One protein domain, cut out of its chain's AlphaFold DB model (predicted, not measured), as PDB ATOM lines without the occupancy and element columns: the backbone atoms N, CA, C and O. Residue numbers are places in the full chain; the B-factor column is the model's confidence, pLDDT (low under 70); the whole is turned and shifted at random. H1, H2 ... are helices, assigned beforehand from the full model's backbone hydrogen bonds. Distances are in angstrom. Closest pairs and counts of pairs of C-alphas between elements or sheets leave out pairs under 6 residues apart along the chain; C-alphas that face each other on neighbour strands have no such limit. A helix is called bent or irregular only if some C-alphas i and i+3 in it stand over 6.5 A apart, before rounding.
ATOM      1  N   TYR A  37     -51.023  27.418  -3.907       42.09
ATOM      2  CA  TYR A  37     -49.812  27.291  -4.734       42.09
ATOM      3  C   TYR A  37     -48.482  27.550  -4.010       42.09
ATOM      4  O   TYR A  37     -47.462  27.020  -4.435       42.09
ATOM      5  N   THR A  38     -48.466  28.304  -2.910       50.78
ATOM      6  CA  THR A  38     -47.281  28.464  -2.053       50.78
ATOM      7  C   THR A  38     -47.114  27.245  -1.139       50.78
ATOM      8  O   THR A  38     -45.997  26.784  -0.913       50.78
ATOM      9  N   TYR A  39     -48.226  26.654  -0.682       52.41
ATOM     10  CA  TYR A  39     -48.229  25.501   0.228       52.41
ATOM     11  C   TYR A  39     -48.172  24.137  -0.467       52.41
ATOM     12  O   TYR A  39     -47.621  23.199   0.096       52.41
ATOM     13  N   GLY A  40     -48.689  23.990  -1.687       60.19
ATOM     14  CA  GLY A  40     -48.652  22.731  -2.443       60.19
ATOM     15  C   GLY A  40     -47.223  22.213  -2.680       60.19
ATOM     16  O   GLY A  40     -46.934  21.055  -2.362       60.19
ATOM     17  N   PRO A  41     -46.287  23.054  -3.159       76.19
ATOM     18  CA  PRO A  41     -44.873  22.703  -3.269       76.19
ATOM     19  C   PRO A  41     -44.231  22.388  -1.914       76.19
ATOM     20  O   PRO A  41     -43.389  21.494  -1.832       76.19
ATOM     21  N   ILE A  42     -44.634  23.086  -0.848       80.88
ATOM     22  CA  ILE A  42     -44.137  22.851   0.516       80.88
ATOM     23  C   ILE A  42     -44.624  21.495   1.042       80.88
ATOM     24  O   ILE A  42     -43.807  20.702   1.505       80.88
ATOM     25  N   ASN A  43     -45.907  21.170   0.881       84.81
ATOM     26  CA  ASN A  43     -46.476  19.876   1.252       84.81
ATOM     27  C   ASN A  43     -45.782  18.730   0.512       84.81
ATOM     28  O   ASN A  43     -45.356  17.773   1.151       84.81
ATOM     29  N   LYS A  44     -45.543  18.862  -0.802       87.69
ATOM     30  CA  LYS A  44     -44.764  17.871  -1.567       87.69
ATOM     31  C   LYS A  44     -43.338  17.707  -1.026       87.69
ATOM     32  O   LYS A  44     -42.832  16.586  -0.948       87.69
ATOM     33  N   LYS A  45     -42.672  18.802  -0.634       88.69
ATOM     34  CA  LYS A  45     -41.333  18.756  -0.011       88.69
ATOM     35  C   LYS A  45     -41.367  18.057   1.351       88.69
ATOM     36  O   LYS A  45     -40.493  17.229   1.614       88.69
ATOM     37  N   ILE A  46     -42.362  18.352   2.187       91.25
ATOM     38  CA  ILE A  46     -42.557  17.714   3.497       91.25
ATOM     39  C   ILE A  46     -42.835  16.220   3.321       91.25
ATOM     40  O   ILE A  46     -42.165  15.410   3.949       91.25
ATOM     41  N   GLU A  47     -43.742  15.830   2.425       92.69
ATOM     42  CA  GLU A  47     -44.048  14.421   2.148       92.69
ATOM     43  C   GLU A  47     -42.827  13.656   1.640       92.69
ATOM     44  O   GLU A  47     -42.549  12.547   2.098       92.69
ATOM     45  N   LYS A  48     -42.051  14.255   0.728       93.06
ATOM     46  CA  LYS A  48     -40.801  13.660   0.247       93.06
ATOM     47  C   LYS A  48     -39.813  13.443   1.393       93.06
ATOM     48  O   LYS A  48     -39.174  12.395   1.438       93.06
ATOM     49  N   ARG A  49     -39.685  14.399   2.320       93.12
ATOM     50  CA  ARG A  49     -38.839  14.238   3.511       93.12
ATOM     51  C   ARG A  49     -39.384  13.185   4.470       93.12
ATOM     52  O   ARG A  49     -38.607  12.351   4.914       93.12
ATOM     53  N   ALA A  50     -40.689  13.169   4.728       95.25
ATOM     54  CA  ALA A  50     -41.327  12.166   5.573       95.25
ATOM     55  C   ALA A  50     -41.049  10.748   5.053       95.25
ATOM     56  O   ALA A  50     -40.588   9.908   5.815       95.25
ATOM     57  N   LYS A  51     -41.192  10.512   3.739       95.81
ATOM     58  CA  LYS A  51     -40.836   9.229   3.105       95.81
ATOM     59  C   LYS A  51     -39.371   8.843   3.331       95.81
ATOM     60  O   LYS A  51     -39.077   7.683   3.598       95.81
ATOM     61  N   ARG A  52     -38.447   9.808   3.243       96.12
ATOM     62  CA  ARG A  52     -37.019   9.565   3.510       96.12
ATOM     63  C   ARG A  52     -36.765   9.193   4.968       96.12
ATOM     64  O   ARG A  52     -36.022   8.252   5.211       96.12
ATOM     65  N   PHE A  53     -37.385   9.899   5.914       96.25
ATOM     66  CA  PHE A  53     -37.299   9.560   7.335       96.25
ATOM     67  C   PHE A  53     -37.841   8.160   7.613       96.25
ATOM     68  O   PHE A  53     -37.157   7.388   8.274       96.25
ATOM     69  N   THR A  54     -39.009   7.809   7.065       96.44
ATOM     70  CA  THR A  54     -39.571   6.456   7.186       96.44
ATOM     71  C   THR A  54     -38.564   5.402   6.735       96.44
ATOM     72  O   THR A  54     -38.229   4.521   7.518       96.44
ATOM     73  N   ALA A  55     -38.001   5.546   5.532       95.62
ATOM     74  CA  ALA A  55     -37.047   4.579   4.993       95.62
ATOM     75  C   ALA A  55     -35.750   4.480   5.820       95.62
ATOM     76  O   ALA A  55     -35.216   3.391   6.019       95.62
ATOM     77  N   ILE A  56     -35.237   5.606   6.331       95.56
ATOM     78  CA  ILE A  56     -34.072   5.598   7.228       95.56
ATOM     79  C   ILE A  56     -34.406   4.851   8.522       95.56
ATOM     80  O   ILE A  56     -33.644   3.981   8.941       95.56
ATOM     81  N   PHE A  57     -35.535   5.166   9.160       95.56
ATOM     82  CA  PHE A  57     -35.912   4.543  10.426       95.56
ATOM     83  C   PHE A  57     -36.229   3.053  10.281       95.56
ATOM     84  O   PHE A  57     -35.877   2.281  11.172       95.56
ATOM     85  N   GLU A  58     -36.771   2.625   9.141       94.06
ATOM     86  CA  GLU A  58     -36.912   1.207   8.794       94.06
ATOM     87  C   GLU A  58     -35.554   0.494   8.761       94.06
ATOM     88  O   GLU A  58     -35.391  -0.529   9.428       94.06
ATOM     89  N   LYS A  59     -34.543   1.063   8.084       93.25
ATOM     90  CA  LYS A  59     -33.173   0.507   8.075       93.25
ATOM     91  C   LYS A  59     -32.539   0.503   9.474       93.25
ATOM     92  O   LYS A  59     -31.794  -0.412   9.813       93.25
ATOM     93  N   LEU A  60     -32.875   1.479  10.319       92.12
ATOM     94  CA  LEU A  60     -32.429   1.535  11.718       92.12
ATOM     95  C   LEU A  60     -33.228   0.626  12.669       92.12
ATOM     96  O   LEU A  60     -32.863   0.533  13.844       92.12
ATOM     97  N   LYS A  61     -34.272  -0.056  12.176       92.56
ATOM     98  CA  LYS A  61     -35.217  -0.881  12.950       92.56
ATOM     99  C   LYS A  61     -35.953  -0.097  14.049       92.56
ATOM    100  O   LYS A  61     -36.263  -0.642  15.104       92.56
ATOM    101  N   ILE A  62     -36.247   1.182  13.803       93.12
ATOM    102  CA  ILE A  62     -36.987   2.058  14.721       93.12
ATOM    103  C   ILE A  62     -38.376   2.317  14.139       93.12
ATOM    104  O   ILE A  62     -38.512   2.754  12.998       93.12
ATOM    105  N   LYS A  63     -39.423   2.068  14.928       92.19
ATOM    106  CA  LYS A  63     -40.806   2.338  14.522       92.19
ATOM    107  C   LYS A  63     -41.273   3.676  15.088       92.19
ATOM    108  O   LYS A  63     -41.259   3.869  16.296       92.19
ATOM    109  N   TYR A  64     -41.751   4.546  14.203       92.12
ATOM    110  CA  TYR A  64     -42.439   5.790  14.549       92.12
ATOM    111  C   TYR A  64     -43.834   5.812  13.934       92.12
ATOM    112  O   TYR A  64     -44.080   5.233  12.871       92.12
ATOM    113  N   ARG A  65     -44.757   6.522  14.581       92.69
ATOM    114  CA  ARG A  65     -46.090   6.775  14.036       92.69
ATOM    115  C   ARG A  65     -45.983   7.731  12.848       92.69
ATOM    116  O   ARG A  65     -45.145   8.630  12.811       92.69
ATOM    117  N   LYS A  66     -46.899   7.599  11.884       91.06
ATOM    118  CA  LYS A  66     -46.948   8.485  10.704       91.06
ATOM    119  C   LYS A  66     -47.041   9.970  11.088       91.06
ATOM    120  O   LYS A  66     -46.430  10.806  10.427       91.06
ATOM    121  N   SER A  67     -47.777  10.296  12.153       91.44
ATOM    122  CA  SER A  67     -47.904  11.662  12.677       91.44
ATOM    123  C   SER A  67     -46.585  12.215  13.227       91.44
ATOM    124  O   SER A  67     -46.269  13.379  12.983       91.44
ATOM    125  N   GLU A  68     -45.790  11.386  13.905       92.19
ATOM    126  CA  GLU A  68     -44.479  11.762  14.450       92.19
ATOM    127  C   GLU A  68     -43.485  12.035  13.321       92.19
ATOM    128  O   GLU A  68     -42.848  13.085  13.299       92.19
ATOM    129  N   ILE A  69     -43.432  11.153  12.314       94.19
ATOM    130  CA  ILE A  69     -42.572  11.336  11.136       94.19
ATOM    131  C   ILE A  69     -42.960  12.602  10.366       94.19
ATOM    132  O   ILE A  69     -42.091  13.358   9.932       94.19
ATOM    133  N   LYS A  70     -44.264  12.858  10.194       91.31
ATOM    134  CA  LYS A  70     -44.744  14.069   9.518       91.31
ATOM    135  C   LYS A  70     -44.343  15.328  10.287       91.31
ATOM    136  O   LYS A  70     -43.868  16.277   9.669       91.31
ATOM    137  N   SER A  71     -44.489  15.316  11.611       91.56
ATOM    138  CA  SER A  71     -44.079  16.429  12.475       91.56
ATOM    139  C   SER A  71     -42.571  16.662  12.387       91.56
ATOM    140  O   SER A  71     -42.143  17.781  12.122       91.56
ATOM    141  N   LEU A  72     -41.768  15.598  12.468       93.00
ATOM    142  CA  LEU A  72     -40.317  15.674  12.308       93.00
ATOM    143  C   LEU A  72     -39.918  16.233  10.938       93.00
ATOM    144  O   LEU A  72     -39.054  17.098  10.858       93.00
ATOM    145  N   ALA A  73     -40.566  15.799   9.855       92.44
ATOM    146  CA  ALA A  73     -40.281  16.293   8.509       92.44
ATOM    147  C   ALA A  73     -40.573  17.796   8.347       92.44
ATOM    148  O   ALA A  73     -39.856  18.480   7.611       92.44
ATOM    149  N   ILE A  74     -41.602  18.308   9.034       90.19
ATOM    150  CA  ILE A  74     -41.918  19.741   9.094       90.19
ATOM    151  C   ILE A  74     -40.827  20.478   9.871       90.19
ATOM    152  O   ILE A  74     -40.242  21.421   9.340       90.19
ATOM    153  N   THR A  75     -40.510  20.020  11.083       89.31
ATOM    154  CA  THR A  75     -39.470  20.616  11.932       89.31
ATOM    155  C   THR A  75     -38.132  20.662  11.202       89.31
ATOM    156  O   THR A  75     -37.484  21.705  11.147       89.31
ATOM    157  N   TYR A  76     -37.761  19.565  10.544       89.00
ATOM    158  CA  TYR A  76     -36.537  19.471   9.763       89.00
ATOM    159  C   TYR A  76     -36.529  20.455   8.594       89.00
ATOM    160  O   TYR A  76     -35.545  21.156   8.401       89.00
ATOM    161  N   TYR A  77     -37.634  20.573   7.847       87.25
ATOM    162  CA  TYR A  77     -37.737  21.542   6.751       87.25
ATOM    163  C   TYR A  77     -37.522  22.988   7.214       87.25
ATOM    164  O   TYR A  77     -36.863  23.759   6.515       87.25
ATOM    165  N   ILE A  78     -38.064  23.347   8.378       84.31
ATOM    166  CA  ILE A  78     -37.913  24.685   8.958       84.31
ATOM    167  C   ILE A  78     -36.468  24.899   9.427       84.31
ATOM    168  O   ILE A  78     -35.866  25.925   9.111       84.31
ATOM    169  N   HIS A  79     -35.885  23.925  10.131       80.69
ATOM    170  CA  HIS A  79     -34.530  24.039  10.675       80.69
ATOM    171  C   HIS A  79     -33.432  24.011   9.608       80.69
ATOM    172  O   HIS A  79     -32.448  24.745   9.731       80.69
ATOM    173  N   THR A  80     -33.575  23.208   8.550       77.06
ATOM    174  CA  THR A  80     -32.551  23.131   7.497       77.06
ATOM    175  C   THR A  80     -32.598  24.279   6.508       77.06
ATOM    176  O   THR A  80     -31.615  24.489   5.804       77.06
ATOM    177  N   TYR A  81     -33.662  25.092   6.504       70.94
ATOM    178  CA  TYR A  81     -33.744  26.284   5.655       70.94
ATOM    179  C   TYR A  81     -32.535  27.223   5.824       70.94
ATOM    180  O   TYR A  81     -32.120  27.858   4.861       70.94
ATOM    181  N   LYS A  82     -31.936  27.272   7.024       68.62
ATOM    182  CA  LYS A  82     -30.749  28.091   7.326       68.62
ATOM    183  C   LYS A  82     -29.466  27.286   7.570       68.62
ATOM    184  O   LYS A  82     -28.431  27.879   7.847       68.62
ATOM    185  N   LYS A  83     -29.517  25.951   7.511       81.25
ATOM    186  CA  LYS A  83     -28.396  25.064   7.868       81.25
ATOM    187  C   LYS A  83     -28.143  24.046   6.759       81.25
ATOM    188  O   LYS A  83     -28.637  22.920   6.801       81.25
ATOM    189  N   GLU A  84     -27.351  24.449   5.769       83.06
ATOM    190  CA  GLU A  84     -27.040  23.622   4.597       83.06
ATOM    191  C   GLU A  84     -26.295  22.324   4.965       83.06
ATOM    192  O   GLU A  84     -26.537  21.277   4.363       83.06
ATOM    193  N   SER A  85     -25.439  22.362   5.993       85.06
ATOM    194  CA  SER A  85     -24.701  21.193   6.497       85.06
ATOM    195  C   SER A  85     -25.631  20.070   6.964       85.06
ATOM    196  O   SER A  85     -25.412  18.908   6.622       85.06
ATOM    197  N   LEU A  86     -26.725  20.407   7.656       85.50
ATOM    198  CA  LEU A  86     -27.729  19.435   8.096       85.50
ATOM    199  C   LEU A  86     -28.430  18.771   6.906       85.50
ATOM    200  O   LEU A  86     -28.532  17.548   6.854       85.50
ATOM    201  N   GLU A  87     -28.858  19.545   5.905       88.62
ATOM    202  CA  GLU A  87     -29.512  18.977   4.717       88.62
ATOM    203  C   GLU A  87     -28.554  18.074   3.913       88.62
ATOM    204  O   GLU A  87     -28.973  17.022   3.405       88.62
ATOM    205  N   LYS A  88     -27.264  18.445   3.831       90.75
ATOM    206  CA  LYS A  88     -26.201  17.621   3.228       90.75
ATOM    207  C   LYS A  88     -26.020  16.308   3.989       90.75
ATOM    208  O   LYS A  88     -26.023  15.249   3.354       90.75
ATOM    209  N   LEU A  89     -25.930  16.366   5.318       91.88
ATOM    210  CA  LEU A  89     -25.815  15.196   6.187       91.88
ATOM    211  C   LEU A  89     -27.020  14.260   6.028       91.88
ATOM    212  O   LEU A  89     -26.851  13.082   5.717       91.88
ATOM    213  N   PHE A  90     -28.245  14.777   6.139       93.56
ATOM    214  CA  PHE A  90     -29.467  13.984   5.975       93.56
ATOM    215  C   PHE A  90     -29.561  13.325   4.600       93.56
ATOM    216  O   PHE A  90     -29.870  12.135   4.485       93.56
ATOM    217  N   SER A  91     -29.253  14.074   3.541       93.56
ATOM    218  CA  SER A  91     -29.240  13.535   2.181       93.56
ATOM    219  C   SER A  91     -28.180  12.446   2.003       93.56
ATOM    220  O   SER A  91     -28.418  11.473   1.282       93.56
ATOM    221  N   PHE A  92     -27.028  12.583   2.664       94.75
ATOM    222  CA  PHE A  92     -25.964  11.588   2.636       94.75
ATOM    223  C   PHE A  92     -26.349  10.307   3.379       94.75
ATOM    224  O   PHE A  92     -26.226   9.228   2.799       94.75
ATOM    225  N   ILE A  93     -26.886  10.429   4.599       94.69
ATOM    226  CA  ILE A  93     -27.401   9.303   5.392       94.69
ATOM    227  C   ILE A  93     -28.461   8.548   4.588       94.69
ATOM    228  O   ILE A  93     -28.351   7.337   4.413       94.69
ATOM    229  N   TYR A  94     -29.438   9.264   4.021       95.88
ATOM    230  CA  TYR A  94     -30.462   8.663   3.167       95.88
ATOM    231  C   TYR A  94     -29.848   7.915   1.976       95.88
ATOM    232  O   TYR A  94     -30.203   6.771   1.706       95.88
ATOM    233  N   LYS A  95     -28.917   8.544   1.246       95.44
ATOM    234  CA  LYS A  95     -28.278   7.913   0.083       95.44
ATOM    235  C   LYS A  95     -27.562   6.626   0.490       95.44
ATOM    236  O   LYS A  95     -27.724   5.615  -0.176       95.44
ATOM    237  N   LYS A  96     -26.794   6.652   1.572       94.88
ATOM    238  CA  LYS A  96     -26.001   5.502   1.997       94.88
ATOM    239  C   LYS A  96     -26.875   4.380   2.568       94.88
ATOM    240  O   LYS A  96     -26.862   3.291   2.011       94.88
ATOM    241  N   LEU A  97     -27.689   4.650   3.588       93.56
ATOM    242  CA  LEU A  97     -28.500   3.610   4.236       93.56
ATOM    243  C   LEU A  97     -29.623   3.070   3.346       93.56
ATOM    244  O   LEU A  97     -29.940   1.887   3.401       93.56
ATOM    245  N   VAL A  98     -30.263   3.937   2.553       94.31
ATOM    246  CA  VAL A  98     -31.472   3.558   1.804       94.31
ATOM    247  C   VAL A  98     -31.169   3.236   0.347       94.31
ATOM    248  O   VAL A  98     -31.665   2.236  -0.148       94.31
ATOM    249  N   LYS A  99     -30.380   4.058  -0.362       91.62
ATOM    250  CA  LYS A  99     -30.108   3.803  -1.792       91.62
ATOM    251  C   LYS A  99     -28.963   2.826  -2.028       91.62
ATOM    252  O   LYS A  99     -29.031   2.063  -2.979       91.62
ATOM    253  N   ASN A 100     -27.917   2.890  -1.211       92.25
ATOM    254  CA  ASN A 100     -26.779   1.977  -1.314       92.25
ATOM    255  C   ASN A 100     -26.939   0.745  -0.410       92.25
ATOM    256  O   ASN A 100     -26.057  -0.103  -0.410       92.25
ATOM    257  N   GLU A 101     -28.020   0.688   0.374       90.12
ATOM    258  CA  GLU A 101     -28.387  -0.430   1.251       90.12
ATOM    259  C   GLU A 101     -27.304  -0.898   2.233       90.12
ATOM    260  O   GLU A 101     -27.317  -2.047   2.664       90.12
ATOM    261  N   ILE A 102     -26.391  -0.009   2.632       92.31
ATOM    262  CA  ILE A 102     -25.342  -0.363   3.596       92.31
ATOM    263  C   ILE A 102     -25.876  -0.385   5.032       92.31
ATOM    264  O   ILE A 102     -26.857   0.294   5.359       92.31
ATOM    265  N   GLY A 103     -25.190  -1.125   5.906       90.56
ATOM    266  CA  GLY A 103     -25.470  -1.137   7.336       90.56
ATOM    267  C   GLY A 103     -25.146   0.196   8.019       90.56
ATOM    268  O   GLY A 103     -24.410   1.036   7.499       90.56
ATOM    269  N   ILE A 104     -25.689   0.392   9.224       92.00
ATOM    270  CA  ILE A 104     -25.350   1.559  10.054       92.00
ATOM    271  C   ILE A 104     -23.884   1.540  10.492       92.00
ATOM    272  O   ILE A 104     -23.266   2.598  10.566       92.00
ATOM    273  N   ASP A 105     -23.323   0.355  10.712       91.25
ATOM    274  CA  ASP A 105     -21.926   0.200  11.115       91.25
ATOM    275  C   ASP A 105     -20.983   0.581   9.965       91.25
ATOM    276  O   ASP A 105     -20.021   1.316  10.174       91.25
ATOM    277  N   ASP A 106     -21.344   0.232   8.726       92.94
ATOM    278  CA  ASP A 106     -20.610   0.643   7.523       92.94
ATOM    279  C   ASP A 106     -20.782   2.131   7.197       92.94
ATOM    280  O   ASP A 106     -19.934   2.731   6.538       92.94
ATOM    281  N   LEU A 107     -21.888   2.752   7.626       93.69
ATOM    282  CA  LEU A 107     -22.129   4.182   7.430       93.69
ATOM    283  C   LEU A 107     -21.173   5.040   8.266       93.69
ATOM    284  O   LEU A 107     -20.739   6.087   7.781       93.69
ATOM    285  N   ILE A 108     -20.872   4.623   9.498       93.56
ATOM    286  CA  ILE A 108     -20.117   5.419  10.480       93.56
ATOM    287  C   ILE A 108     -18.761   5.893   9.920       93.56
ATOM    288  O   ILE A 108     -18.559   7.108   9.878       93.56
ATOM    289  N   PRO A 109     -17.894   5.025   9.353       92.69
ATOM    290  CA  PRO A 109     -16.622   5.463   8.777       92.69
ATOM    291  C   PRO A 109     -16.770   6.489   7.644       92.69
ATOM    292  O   PRO A 109     -15.891   7.325   7.433       92.69
ATOM    293  N   TYR A 110     -17.870   6.446   6.883       93.19
ATOM    294  CA  TYR A 110     -18.133   7.456   5.856       93.19
ATOM    295  C   TYR A 110     -18.552   8.797   6.452       93.19
ATOM    296  O   TYR A 110     -18.254   9.829   5.851       93.19
ATOM    297  N   LEU A 111     -19.268   8.789   7.578       92.75
ATOM    298  CA  LEU A 111     -19.653  10.009   8.279       92.75
ATOM    299  C   LEU A 111     -18.435  10.669   8.923       92.75
ATOM    300  O   LEU A 111     -18.237  11.858   8.697       92.75
ATOM    301  N   ASP A 112     -17.576   9.889   9.585       90.62
ATOM    302  CA  ASP A 112     -16.325  10.375  10.189       90.62
ATOM    303  C   ASP A 112     -15.431  11.080   9.164       90.62
ATOM    304  O   ASP A 112     -14.890  12.152   9.415       90.62
ATOM    305  N   ARG A 113     -15.308  10.505   7.961       90.12
ATOM    306  CA  ARG A 113     -14.472  11.077   6.895       90.12
ATOM    307  C   ARG A 113     -15.080  12.307   6.231       90.12
ATOM    308  O   ARG A 113     -14.343  13.150   5.735       90.12
ATOM    309  N   LYS A 114     -16.409  12.357   6.107       91.00
ATOM    310  CA  LYS A 114     -17.089  13.354   5.268       91.00
ATOM    311  C   LYS A 114     -17.634  14.546   6.046       91.00
ATOM    312  O   LYS A 114     -17.796  15.600   5.442       91.00
ATOM    313  N   PHE A 115     -17.948  14.355   7.322       89.75
ATOM    314  CA  PHE A 115     -18.519  15.386   8.185       89.75
ATOM    315  C   PHE A 115     -17.748  15.531   9.512       89.75
ATOM    316  O   PHE A 115     -18.384  15.524  10.573       89.75
ATOM    317  N   PRO A 116     -16.403  15.647   9.487       85.44
ATOM    318  CA  PRO A 116     -15.613  15.842  10.703       85.44
ATOM    319  C   PRO A 116     -15.915  17.179  11.398       85.44
ATOM    320  O   PRO A 116     -15.720  17.309  12.601       85.44
ATOM    321  N   GLU A 117     -16.414  18.175  10.657       83.06
ATOM    322  CA  GLU A 117     -16.792  19.492  11.174       83.06
ATOM    323  C   GLU A 117     -18.078  19.483  12.011       83.06
ATOM    324  O   GLU A 117     -18.365  20.450  12.714       83.06
ATOM    325  N   ILE A 118     -18.874  18.417  11.903       80.88
ATOM    326  CA  ILE A 118     -20.142  18.269  12.624       80.88
ATOM    327  C   ILE A 118     -19.913  17.499  13.924       80.88
ATOM    328  O   ILE A 118     -20.376  17.914  14.983       80.88
ATOM    329  N   GLU A 119     -19.213  16.372  13.836       82.75
ATOM    330  CA  GLU A 119     -18.894  15.516  14.971       82.75
ATOM    331  C   GLU A 119     -17.611  14.750  14.651       82.75
ATOM    332  O   GLU A 119     -17.441  14.244  13.540       82.75
ATOM    333  N   THR A 120     -16.712  14.656  15.628       75.75
ATOM    334  CA  THR A 120     -15.384  14.058  15.422       75.75
ATOM    335  C   THR A 120     -15.426  12.536  15.378       75.75
ATOM    336  O   THR A 120     -14.552  11.917  14.770       75.75
ATOM    337  N   ARG A 121     -16.431  11.921  16.014       88.56
ATOM    338  CA  ARG A 121     -16.613  10.469  16.014       88.56
ATOM    339  C   ARG A 121     -18.085  10.087  16.045       88.56
ATOM    340  O   ARG A 121     -18.758  10.185  17.072       88.56
ATOM    341  N   TRP A 122     -18.574   9.597  14.919       92.25
ATOM    342  CA  TRP A 122     -19.942   9.151  14.759       92.25
ATOM    343  C   TRP A 122     -20.176   7.790  15.407       92.25
ATOM    344  O   TRP A 122     -19.313   6.919  15.492       92.25
ATOM    345  N   ASN A 123     -21.406   7.594  15.862       92.94
ATOM    346  CA  ASN A 123     -21.928   6.295  16.252       92.94
ATOM    347  C   ASN A 123     -23.438   6.258  15.983       92.94
ATOM    348  O   ASN A 123     -24.062   7.286  15.700       92.94
ATOM    349  N   LYS A 124     -24.050   5.076  16.095       91.56
ATOM    350  CA  LYS A 124     -25.486   4.891  15.834       91.56
ATOM    351  C   LYS A 124     -26.375   5.836  16.653       91.56
ATOM    352  O   LYS A 124     -27.350   6.360  16.117       91.56
ATOM    353  N   LYS A 125     -26.054   6.062  17.931       92.19
ATOM    354  CA  LYS A 125     -26.827   6.951  18.812       92.19
ATOM    355  C   LYS A 125     -26.771   8.392  18.309       92.19
ATOM    356  O   LYS A 125     -27.818   9.011  18.159       92.19
ATOM    357  N   LEU A 126     -25.582   8.875  17.955       91.81
ATOM    358  CA  LEU A 126     -25.376  10.223  17.424       91.81
ATOM    359  C   LEU A 126     -26.099  10.442  16.096       91.81
ATOM    360  O   LEU A 126     -26.724  11.481  15.906       91.81
ATOM    361  N   VAL A 127     -26.095   9.445  15.205       92.00
ATOM    362  CA  VAL A 127     -26.875   9.499  13.957       92.00
ATOM    363  C   VAL A 127     -28.364   9.686  14.257       92.00
ATOM    364  O   VAL A 127     -29.016  10.535  13.650       92.00
ATOM    365  N   ILE A 128     -28.909   8.923  15.208       92.56
ATOM    366  CA  ILE A 128     -30.321   9.033  15.601       92.56
ATOM    367  C   ILE A 128     -30.605  10.394  16.249       92.56
ATOM    368  O   ILE A 128     -31.588  11.036  15.891       92.56
ATOM    369  N   GLU A 129     -29.756  10.856  17.167       91.50
ATOM    370  CA  GLU A 129     -29.905  12.161  17.826       91.50
ATOM    371  C   GLU A 129     -29.898  13.315  16.817       91.50
ATOM    372  O   GLU A 129     -30.753  14.198  16.906       91.50
ATOM    373  N   TYR A 130     -29.027  13.259  15.805       89.69
ATOM    374  CA  TYR A 130     -29.002  14.231  14.710       89.69
ATOM    375  C   TYR A 130     -30.270  14.197  13.859       89.69
ATOM    376  O   TYR A 130     -30.829  15.244  13.529       89.69
ATOM    377  N   LEU A 131     -30.756  13.002  13.509       91.12
ATOM    378  CA  LEU A 131     -32.008  12.850  12.761       91.12
ATOM    379  C   LEU A 131     -33.212  13.392  13.542       91.12
ATOM    380  O   LEU A 131     -34.165  13.866  12.930       91.12
ATOM    381  N   LEU A 132     -33.157  13.336  14.874       90.81
ATOM    382  CA  LEU A 132     -34.188  13.840  15.779       90.81
ATOM    383  C   LEU A 132     -33.980  15.299  16.214       90.81
ATOM    384  O   LEU A 132     -34.793  15.793  16.991       90.81
ATOM    385  N   LEU A 133     -32.936  15.983  15.726       86.44
ATOM    386  CA  LEU A 133     -32.596  17.365  16.099       86.44
ATOM    387  C   LEU A 133     -32.407  17.559  17.616       86.44
ATOM    388  O   LEU A 133     -32.812  18.576  18.176       86.44
TER     389      LEU A 133
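This is residues 37 to 133 of the 135 residues of an uncharacterized protein of Mannheimia pernigra (UniProt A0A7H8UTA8). A long helix, H1, is crossed by H2 part-way along it and met near its end by H3; H4 folds back beside H3 as a helical hairpin. The short H5 then comes back from H4 over H3 towards H1, on the side of H1 and H3 where H2 lies. The 97 printed residues hold five named helices, H1 to H5 in chain order, and no named strand: the class is all helix, with mostly crossed packing, the touching helices at steep tilts. The whole is compact, with a radius of gyration of the C-alphas of 13.4 A, and spans 42 by 28 by 21 A.

Find C-alpha 37 at (-49.812, 27.291, -4.734); from there H1, residues 37 to 59, runs 34.0 A to C-alpha 59 at (-33.173, 0.507, 8.075). It is neither bent nor irregular, but only just: C-alphas 38 and 41 are 6.4 A apart. H2 is residues 66 to 80, 20.8 A, and H3 is residues 84 to 99, 21.0 A. H4, residues 104 to 114, runs 15.2 A and is also only just neither bent nor irregular, with C-alphas 106 and 109 at 6.4 A. Look last at H5, residues 124 to 131, 10.7 A, ending at C-alpha 131 at (-32.008, 12.850, 12.761).

Begin at Ala 50, in H1: its C-alpha is 5.2 A from that of Ala 73, the closest pair where H1 touches H2. H1 touches H2 with residues 46 to 54 alone, and the two run opposite ways at a steep tilt of 67 degrees. With residues 52 to 59 alone H1 touches H3, at 52 degrees, a steep tilt, the same way; the closest C-alphas, of Ile 56 and Tyr 94, are 6.2 A apart. H3 and H4 form a hairpin and touch, closest at the C-alphas of Lys 96 and Leu 107, 6.8 A, opposite ways at 36 degrees, only just a steep tilt. H4 and H5 only just touch, with 3 pairs of C-alphas within 8 A, the closest those of Ile 104 and Lys 124, 6.7 A. H3 and H5 are close but not clearly touching, with the C-alphas of Phe 90 and Leu 131 closest at 7.3 A. H1 and H5 are near each other, with 5 pairs of C-alphas within 10 A, while H2 and H5 are apart. In H2, H3 and H5 every O i to N i+4 pair is within hydrogen-bond range; in H1 17 of 19 are, in H4 5 of 7.

The C-alphas of Tyr 37 and Arg 121, the two farthest apart, are 42.6 A from each other. The printed part has no cut and no long link. Mean pLDDT of the printed part is 88.5; look for values under 70 at residues 37 to 40 and residue 82.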